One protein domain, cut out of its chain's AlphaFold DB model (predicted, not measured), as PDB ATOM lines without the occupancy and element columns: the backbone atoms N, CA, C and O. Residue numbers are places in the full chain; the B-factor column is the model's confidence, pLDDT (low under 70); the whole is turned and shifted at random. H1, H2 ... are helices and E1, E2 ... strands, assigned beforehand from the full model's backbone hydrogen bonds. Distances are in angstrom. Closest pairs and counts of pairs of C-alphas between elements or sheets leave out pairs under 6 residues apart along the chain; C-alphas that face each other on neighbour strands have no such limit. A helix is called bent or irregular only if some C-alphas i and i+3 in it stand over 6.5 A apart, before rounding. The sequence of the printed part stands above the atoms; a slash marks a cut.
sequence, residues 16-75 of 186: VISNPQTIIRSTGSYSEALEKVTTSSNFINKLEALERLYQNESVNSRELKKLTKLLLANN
ATOM      1  N   VAL A  16     -29.915  28.231 -16.902       92.62
ATOM      2  CA  VAL A  16     -30.969  27.477 -16.212       92.62
ATOM      3  C   VAL A  16     -32.256  28.290 -16.184       92.62
ATOM      4  O   VAL A  16     -32.301  29.381 -15.618       92.62
ATOM      5  N   ILE A  17     -33.323  27.743 -16.764       92.62
ATOM      6  CA  ILE A  17     -34.655  28.348 -16.717       92.62
ATOM      7  C   ILE A  17     -35.405  27.800 -15.504       92.62
ATOM      8  O   ILE A  17     -35.650  26.596 -15.393       92.62
ATOM      9  N   SER A  18     -35.778  28.693 -14.589       90.88
ATOM     10  CA  SER A  18     -36.432  28.347 -13.323       90.88
ATOM     11  C   SER A  18     -37.898  27.939 -13.478       90.88
ATOM     12  O   SER A  18     -38.400  27.184 -12.647       90.88
ATOM     13  N   ASN A  19     -38.580  28.394 -14.536       91.00
ATOM     14  CA  ASN A  19     -39.979  28.054 -14.785       91.00
ATOM     15  C   ASN A  19     -40.117  26.592 -15.274       91.00
ATOM     16  O   ASN A  19     -39.697  26.297 -16.401       91.00
ATOM     17  N   PRO A  20     -40.762  25.698 -14.496       82.00
ATOM     18  CA  PRO A  20     -40.879  24.275 -14.820       82.00
ATOM     19  C   PRO A  20     -41.762  23.983 -16.041       82.00
ATOM     20  O   PRO A  20     -41.663  22.902 -16.610       82.00
ATOM     21  N   GLN A  21     -42.608  24.926 -16.469       87.38
ATOM     22  CA  GLN A  21     -43.455  24.773 -17.660       87.38
ATOM     23  C   GLN A  21     -42.738  25.148 -18.964       87.38
ATOM     24  O   GLN A  21     -43.334  25.102 -20.041       87.38
ATOM     25  N   THR A  22     -41.468  25.550 -18.890       88.06
ATOM     26  CA  THR A  22     -40.729  25.995 -20.070       88.06
ATOM     27  C   THR A  22     -40.412  24.826 -20.992       88.06
ATOM     28  O   THR A  22     -39.775  23.856 -20.587       88.06
ATOM     29  N   ILE A  23     -40.784  24.961 -22.265       85.19
ATOM     30  CA  ILE A  23     -40.393  24.031 -23.324       85.19
ATOM     31  C   ILE A  23     -39.257  24.670 -24.119       85.19
ATOM     32  O   ILE A  23     -39.460  25.664 -24.817       85.19
ATOM     33  N   ILE A  24     -38.066  24.082 -24.036       84.38
ATOM     34  CA  ILE A  24     -36.911  24.506 -24.829       84.38
ATOM     35  C   ILE A  24     -37.043  23.876 -26.218       84.38
ATOM     36  O   ILE A  24     -37.060  22.654 -26.356       84.38
ATOM     37  N   ARG A  25     -37.151  24.709 -27.255       83.25
ATOM     38  CA  ARG A  25     -37.142  24.282 -28.659       83.25
ATOM     39  C   ARG A  25     -35.991  24.978 -29.369       83.25
ATOM     40  O   ARG A  25     -35.858  26.191 -29.250       83.25
ATOM     41  N   SER A  26     -35.195  24.220 -30.113       79.94
ATOM     42  CA  SER A  26     -34.178  24.768 -31.012       79.94
ATOM     43  C   SER A  26     -34.579  24.491 -32.458       79.94
ATOM     44  O   SER A  26     -35.137  23.434 -32.760       79.94
ATOM     45  N   THR A  27     -34.333  25.444 -33.353       79.00
ATOM     46  CA  THR A  27     -34.400  25.197 -34.795       79.00
ATOM     47  C   THR A  27     -33.147  24.418 -35.196       79.00
ATOM     48  O   THR A  27     -32.078  24.634 -34.631       79.00
ATOM     49  N   GLY A  28     -33.273  23.475 -36.137       66.75
ATOM     50  CA  GLY A  28     -32.308  22.384 -36.380       66.75
ATOM     51  C   GLY A  28     -30.853  22.762 -36.703       66.75
ATOM     52  O   GLY A  28     -30.043  21.873 -36.930       66.75
ATOM     53  N   SER A  29     -30.507  24.046 -36.715       70.69
ATOM     54  CA  SER A  29     -29.158  24.564 -36.942       70.69
ATOM     55  C   SER A  29     -28.424  24.979 -35.658       70.69
ATOM     56  O   SER A  29     -27.234  25.263 -35.735       70.69
ATOM     57  N   TYR A  30     -29.084  25.030 -34.490       74.56
ATOM     58  CA  TYR A  30     -28.473  25.518 -33.241       74.56
ATOM     59  C   TYR A  30     -28.553  24.488 -32.104       74.56
ATOM     60  O   TYR A  30     -29.223  24.682 -31.085       74.56
ATOM     61  N   SER A  31     -27.889  23.345 -32.295       74.19
ATOM     62  CA  SER A  31     -27.837  22.248 -31.315       74.19
ATOM     63  C   SER A  31     -27.132  22.637 -30.012       74.19
ATOM     64  O   SER A  31     -27.527  22.163 -28.951       74.19
ATOM     65  N   GLU A  32     -26.171  23.562 -30.064       80.88
ATOM     66  CA  GLU A  32     -25.439  24.056 -28.890       80.88
ATOM     67  C   GLU A  32     -26.370  24.677 -27.833       80.88
ATOM     68  O   GLU A  32     -26.167  24.496 -26.633       80.88
ATOM     69  N   ALA A  33     -27.469  25.326 -28.242       79.75
ATOM     70  CA  ALA A  33     -28.464  25.824 -27.290       79.75
ATOM     71  C   ALA A  33     -29.098  24.707 -26.454       79.75
ATOM     72  O   ALA A  33     -29.399  24.922 -25.283       79.75
ATOM     73  N   LEU A  34     -29.291  23.510 -27.014       79.75
ATOM     74  CA  LEU A  34     -29.843  22.382 -26.262       79.75
ATOM     75  C   LEU A  34     -28.826  21.811 -25.264       79.75
ATOM     76  O   LEU A  34     -29.218  21.225 -24.254       79.75
ATOM     77  N   GLU A  35     -27.530  22.030 -25.491       83.00
ATOM     78  CA  GLU A  35     -26.452  21.656 -24.571       83.00
ATOM     79  C   GLU A  35     -26.232  22.705 -23.477       83.00
ATOM     80  O   GLU A  35     -26.061  22.343 -22.312       83.00
ATOM     81  N   LYS A  36     -26.335  23.996 -23.801       88.31
ATOM     82  CA  LYS A  36     -26.056  25.099 -22.865       88.31
ATOM     83  C   LYS A  36     -27.286  25.646 -22.141       88.31
ATOM     84  O   LYS A  36     -27.132  26.334 -21.138       88.31
ATOM     85  N   VAL A  37     -28.501  25.336 -22.593       90.62
ATOM     86  CA  VAL A  37     -29.751  25.733 -21.923       90.62
ATOM     87  C   VAL A  37     -30.410  24.505 -21.300       90.62
ATOM     88  O   VAL A  37     -30.421  23.417 -21.877       90.62
ATOM     89  N   THR A  38     -30.929  24.639 -20.084       90.44
ATOM     90  CA  THR A  38     -31.618  23.555 -19.377       90.44
ATOM     91  C   THR A  38     -32.726  24.091 -18.481       90.44
ATOM     92  O   THR A  38     -32.765  25.272 -18.138       90.44
ATOM     93  N   THR A  39     -33.647  23.217 -18.097       91.56
ATOM     94  CA  THR A  39     -34.643  23.507 -17.064       91.56
ATOM     95  C   THR A  39     -34.047  23.265 -15.679       91.56
ATOM     96  O   THR A  39     -33.107  22.483 -15.521       91.56
ATOM     97  N   SER A  40     -34.632  23.884 -14.653       90.00
ATOM     98  CA  SER A  40     -34.272  23.642 -13.248       90.00
ATOM     99  C   SER A  40     -34.306  22.157 -12.865       90.00
ATOM    100  O   SER A  40     -33.425  21.685 -12.155       90.00
ATOM    101  N   SER A  41     -35.262  21.397 -13.405       88.88
ATOM    102  CA  SER A  41     -35.391  19.953 -13.173       88.88
ATOM    103  C   SER A  41     -34.217  19.121 -13.698       88.88
ATOM    104  O   SER A  41     -33.945  18.056 -13.155       88.88
ATOM    105  N   ASN A  42     -33.511  19.594 -14.728       88.25
ATOM    106  CA  ASN A  42     -32.398  18.878 -15.354       88.25
ATOM    107  C   ASN A  42     -31.035  19.539 -15.070       88.25
ATOM    108  O   ASN A  42     -30.030  19.210 -15.698       88.25
ATOM    109  N   PHE A  43     -30.994  20.497 -14.141       90.25
ATOM    110  CA  PHE A  43     -29.769  21.195 -13.761       90.25
ATOM    111  C   PHE A  43     -28.731  20.242 -13.157       90.25
ATOM    112  O   PHE A  43     -27.598  20.225 -13.629       90.25
ATOM    113  N   ILE A  44     -29.131  19.415 -12.182       92.38
ATOM    114  CA  ILE A  44     -28.224  18.488 -11.484       92.38
ATOM    115  C   ILE A  44     -27.532  17.545 -12.473       92.38
ATOM    116  O   ILE A  44     -26.312  17.449 -12.474       92.38
ATOM    117  N   ASN A  45     -28.286  16.951 -13.400       91.06
ATOM    118  CA  ASN A  45     -27.726  16.050 -14.409       91.06
ATOM    119  C   ASN A  45     -26.679  16.738 -15.300       91.06
ATOM    120  O   ASN A  45     -25.664  16.137 -15.644       91.06
ATOM    121  N   LYS A  46     -26.919  17.998 -15.694       89.94
ATOM    122  CA  LYS A  46     -25.949  18.754 -16.498       89.94
ATOM    123  C   LYS A  46     -24.733  19.183 -15.688       89.94
ATOM    124  O   LYS A  46     -23.634  19.154 -16.228       89.94
ATOM    125  N   LEU A  47     -24.915  19.544 -14.420       90.75
ATOM    126  CA  LEU A  47     -23.805  19.859 -13.528       90.75
ATOM    127  C   LEU A  47     -22.896  18.638 -13.347       90.75
ATOM    128  O   LEU A  47     -21.700  18.743 -13.590       90.75
ATOM    129  N   GLU A  48     -23.465  17.469 -13.052       92.56
ATOM    130  CA  GLU A  48     -22.701  16.221 -12.940       92.56
ATOM    131  C   GLU A  48     -21.975  15.863 -14.245       92.56
ATOM    132  O   GLU A  48     -20.851  15.362 -14.222       92.56
ATOM    133  N   ALA A  49     -22.597  16.105 -15.405       90.62
ATOM    134  CA  ALA A  49     -21.947  15.887 -16.694       90.62
ATOM    135  C   ALA A  49     -20.735  16.816 -16.885       90.62
ATOM    136  O   ALA A  49     -19.690  16.357 -17.342       90.62
ATOM    137  N   LEU A  50     -20.847  18.091 -16.494       88.69
ATOM    138  CA  LEU A  50     -19.741  19.053 -16.533       88.69
ATOM    139  C   LEU A  50     -18.622  18.670 -15.555       88.69
ATOM    140  O   LEU A  50     -17.455  18.666 -15.938       88.69
ATOM    141  N   GLU A  51     -18.957  18.270 -14.330       88.38
ATOM    142  CA  GLU A  51     -17.977  17.797 -13.343       88.38
ATOM    143  C   GLU A  51     -17.206  16.567 -13.847       88.38
ATOM    144  O   GLU A  51     -15.996  16.458 -13.650       88.38
ATOM    145  N   ARG A  52     -17.873  15.657 -14.573       90.38
ATOM    146  CA  ARG A  52     -17.209  14.503 -15.200       90.38
ATOM    147  C   ARG A  52     -16.309  14.881 -16.373       90.38
ATOM    148  O   ARG A  52     -15.360  14.145 -16.632       90.38
ATOM    149  N   LEU A  53     -16.599  15.966 -17.089       88.00
ATOM    150  CA  LEU A  53     -15.749  16.460 -18.177       88.00
ATOM    151  C   LEU A  53     -14.478  17.130 -17.634       88.00
ATOM    152  O   LEU A  53     -13.407  16.969 -18.214       88.00
ATOM    153  N   TYR A  54     -14.578  17.822 -16.497       86.38
ATOM    154  CA  TYR A  54     -13.484  18.591 -15.896       86.38
ATOM    155  C   TYR A  54     -12.976  17.970 -14.581       86.38
ATOM    156  O   TYR A  54     -12.966  18.616 -13.538       86.38
ATOM    157  N   GLN A  55     -12.528  16.710 -14.623       82.31
ATOM    158  CA  GLN A  55     -12.054  15.981 -13.429       82.31
ATOM    159  C   GLN A  55     -10.668  16.406 -12.927       82.31
ATOM    160  O   GLN A  55     -10.332  16.178 -11.766       82.31
ATOM    161  N   ASN A  56      -9.841  16.977 -13.803       82.56
ATOM    162  CA  ASN A  56      -8.473  17.359 -13.473       82.56
ATOM    163  C   ASN A  56      -8.410  18.845 -13.119       82.56
ATOM    164  O   ASN A  56      -8.960  19.678 -13.841       82.56
ATOM    165  N   GLU A  57      -7.676  19.186 -12.058       78.31
ATOM    166  CA  GLU A  57      -7.351  20.580 -11.763       78.31
ATOM    167  C   GLU A  57      -6.572  21.190 -12.936       78.31
ATOM    168  O   GLU A  57      -5.475  20.747 -13.278       78.31
ATOM    169  N   SER A  58      -7.144  22.225 -13.552       76.81
ATOM    170  CA  SER A  58      -6.537  22.942 -14.680       76.81
ATOM    171  C   SER A  58      -5.420  23.902 -14.255       76.81
ATOM    172  O   SER A  58      -4.670  24.383 -15.102       76.81
ATOM    173  N   VAL A  59      -5.306  24.194 -12.953       82.94
ATOM    174  CA  VAL A  59      -4.364  25.171 -12.397       82.94
ATOM    175  C   VAL A  59      -3.831  24.679 -11.058       82.94
ATOM    176  O   VAL A  59      -4.601  24.425 -10.136       82.94
ATOM    177  N   ASN A  60      -2.510  24.620 -10.902       86.06
ATOM    178  CA  ASN A  60      -1.892  24.285  -9.616       86.06
ATOM    179  C   ASN A  60      -1.680  25.524  -8.718       86.06
ATOM    180  O   ASN A  60      -1.726  26.674  -9.158       86.06
ATOM    181  N   SER A  61      -1.353  25.308  -7.437       86.81
ATOM    182  CA  SER A  61      -1.151  26.399  -6.459       86.81
ATOM    183  C   SER A  61      -0.101  27.445  -6.884       86.81
ATOM    184  O   SER A  61      -0.229  28.629  -6.563       86.81
ATOM    185  N   ARG A  62       0.946  27.046  -7.621       85.69
ATOM    186  CA  ARG A  62       1.989  27.970  -8.097       85.69
ATOM    187  C   ARG A  62       1.456  28.872  -9.210       85.69
ATOM    188  O   ARG A  62       1.720  30.074  -9.194       85.69
ATOM    189  N   GLU A  63       0.718  28.305 -10.153       85.88
ATOM    190  CA  GLU A  63       0.076  29.040 -11.244       85.88
ATOM    191  C   GLU A  63      -1.005  29.977 -10.721       85.88
ATOM    192  O   GLU A  63      -1.051  31.131 -11.140       85.88
ATOM    193  N   LEU A  64      -1.785  29.536  -9.733       87.38
ATOM    194  CA  LEU A  64      -2.792  30.364  -9.082       87.38
ATOM    195  C   LEU A  64      -2.159  31.586  -8.404       87.38
ATOM    196  O   LEU A  64      -2.589  32.710  -8.640       87.38
ATOM    197  N   LYS A  65      -1.055  31.410  -7.661       89.19
ATOM    198  CA  LYS A  65      -0.295  32.540  -7.084       89.19
ATOM    199  C   LYS A  65       0.241  33.494  -8.151       89.19
ATOM    200  O   LYS A  65       0.219  34.711  -7.956       89.19
ATOM    201  N   LYS A  66       0.734  32.962  -9.277       87.62
ATOM    202  CA  LYS A  66       1.187  33.776 -10.414       87.62
ATOM    203  C   LYS A  66       0.017  34.575 -10.994       87.62
ATOM    204  O   LYS A  66       0.170  35.774 -11.200       87.62
ATOM    205  N   LEU A  67      -1.136  33.940 -11.199       87.31
ATOM    206  CA  LEU A  67      -2.357  34.567 -11.699       87.31
ATOM    207  C   LEU A  67      -2.823  35.687 -10.766       87.31
ATOM    208  O   LEU A  67      -3.023  36.803 -11.228       87.31
ATOM    209  N   THR A  68      -2.896  35.437  -9.456       88.56
ATOM    210  CA  THR A  68      -3.239  36.462  -8.460       88.56
ATOM    211  C   THR A  68      -2.301  37.660  -8.559       88.56
ATOM    212  O   THR A  68      -2.762  38.796  -8.614       88.56
ATOM    213  N   LYS A  69      -0.984  37.429  -8.632       88.94
ATOM    214  CA  LYS A  69      -0.008  38.521  -8.749       88.94
ATOM    215  C   LYS A  69      -0.183  39.306 -10.050       88.94
ATOM    216  O   LYS A  69      -0.067  40.525 -10.027       88.94
ATOM    217  N   LEU A  70      -0.456  38.626 -11.164       88.00
ATOM    218  CA  LEU A  70      -0.711  39.274 -12.451       88.00
ATOM    219  C   LEU A  70      -2.004  40.088 -12.427       88.00
ATOM    220  O   LEU A  70      -1.990  41.227 -12.879       88.00
ATOM    221  N   LEU A  71      -3.087  39.543 -11.873       87.44
ATOM    222  CA  LEU A  71      -4.353  40.258 -11.727       87.44
ATOM    223  C   LEU A  71      -4.180  41.489 -10.845       87.44
ATOM    224  O   LEU A  71      -4.577  42.562 -11.259       87.44
ATOM    225  N   LEU A  72      -3.514  41.377  -9.693       88.38
ATOM    226  CA  LEU A  72      -3.261  42.525  -8.816       88.38
ATOM    227  C   LEU A  72      -2.352  43.575  -9.467       88.38
ATOM    228  O   LEU A  72      -2.596  44.766  -9.315       88.38
ATOM    229  N   ALA A  73      -1.319  43.152 -10.200       86.50
ATOM    230  CA  ALA A  73      -0.391  44.069 -10.862       86.50
ATOM    231  C   ALA A  73      -1.013  44.793 -12.066       86.50
ATOM    232  O   ALA A  73      -0.621  45.916 -12.365       86.50
ATOM    233  N   ASN A  74      -1.949  44.144 -12.764       82.75
ATOM    234  CA  ASN A  74      -2.638  44.707 -13.928       82.75
ATOM    235  C   ASN A  74      -4.053  45.199 -13.599       82.75
ATOM    236  O   ASN A  74      -4.751  45.658 -14.501       82.75
ATOM    237  N   ASN A  75      -4.489  45.104 -12.340       81.75
ATOM    238  CA  ASN A  75      -5.754  45.671 -11.908       81.75
ATOM    239  C   ASN A  75      -5.633  47.185 -12.016       81.75
ATOM    240  O   ASN A  75      -4.925  47.828 -11.244       81.75
TER     241      ASN A  75
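What this domain is: This is residues 16 to 75 of the 186 residues of an uncharacterized protein of Bacillus mesophilus (UniProt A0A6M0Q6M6). This is an open, stretched-out chain with no packed core: a wide loop, residues 16 to 31, leads into a small group of H1 and E1 at one end, H2 runs away from that group, and H3 sits by itself at the far end, turned away from H2's line, after a stretched link. The loop starts beside E1, where residues 16 to 17 pair with it, and swings out before coming back into H1. The printed part has 60 residues, with three named helices and one named strand in the order H1, E1, H2, H3, and its class is mostly helix. It is extended, with a radius of gyration of the C-alphas of 17.8 A, and elongated, spanning 46 by 25 by 24 A.

How they stand to each other: Look first at H2, residues 40 to 53, which with H3, residues 61 to 74, is the longest helix by residues. H2 touches no helix and is apart from H3. Before H2 find E1, residues 37 to 39; the closest C-alphas of the two, those of Thr 38 and Lys 46, are 8.0 A apart. E1 pairs with no named strand, but residues 38 to 39 of it form a short parallel pairing with residues 16 to 17. H1, residues 32 to 36, and E1 meet only through their link. H1 is apart from H2 and from H3, and E1 is apart from H3. Every backbone O i to N i+4 pair is within hydrogen-bond range in H1 and H3, against 8 of 10 in H2.

Where its parts are: Find C-alpha 40 at (-34.272, 23.642, -13.248); from there H2 runs 20.5 A to C-alpha 53 at (-15.749, 16.460, -18.177). H2 is irregular: C-alphas 41 and 44 are 7.5 A apart. H3, 19.8 A long, ends with C-alpha 74 at (-2.638, 44.707, -13.928). H1 measures 6.1 A and E1 7.2 A from first to last C-alpha.

The domain as a whole: The two C-alphas farthest apart, those of Gln 21 and Ala 73, are 47.7 A apart. The links from H1 to E1 and from E1 to H2 are tight, and the seven-residue link from H2 to H3 is short. Residues 27 to 32 stand free, as do residues 47 to 58, of which 47 to 53 belong to H2, and residues 68 to 75, of which 68 to 74 belong to H3. The printed part has no cut. Its mean pLDDT is 85.7, and residue 28 is the one printed residue under 70.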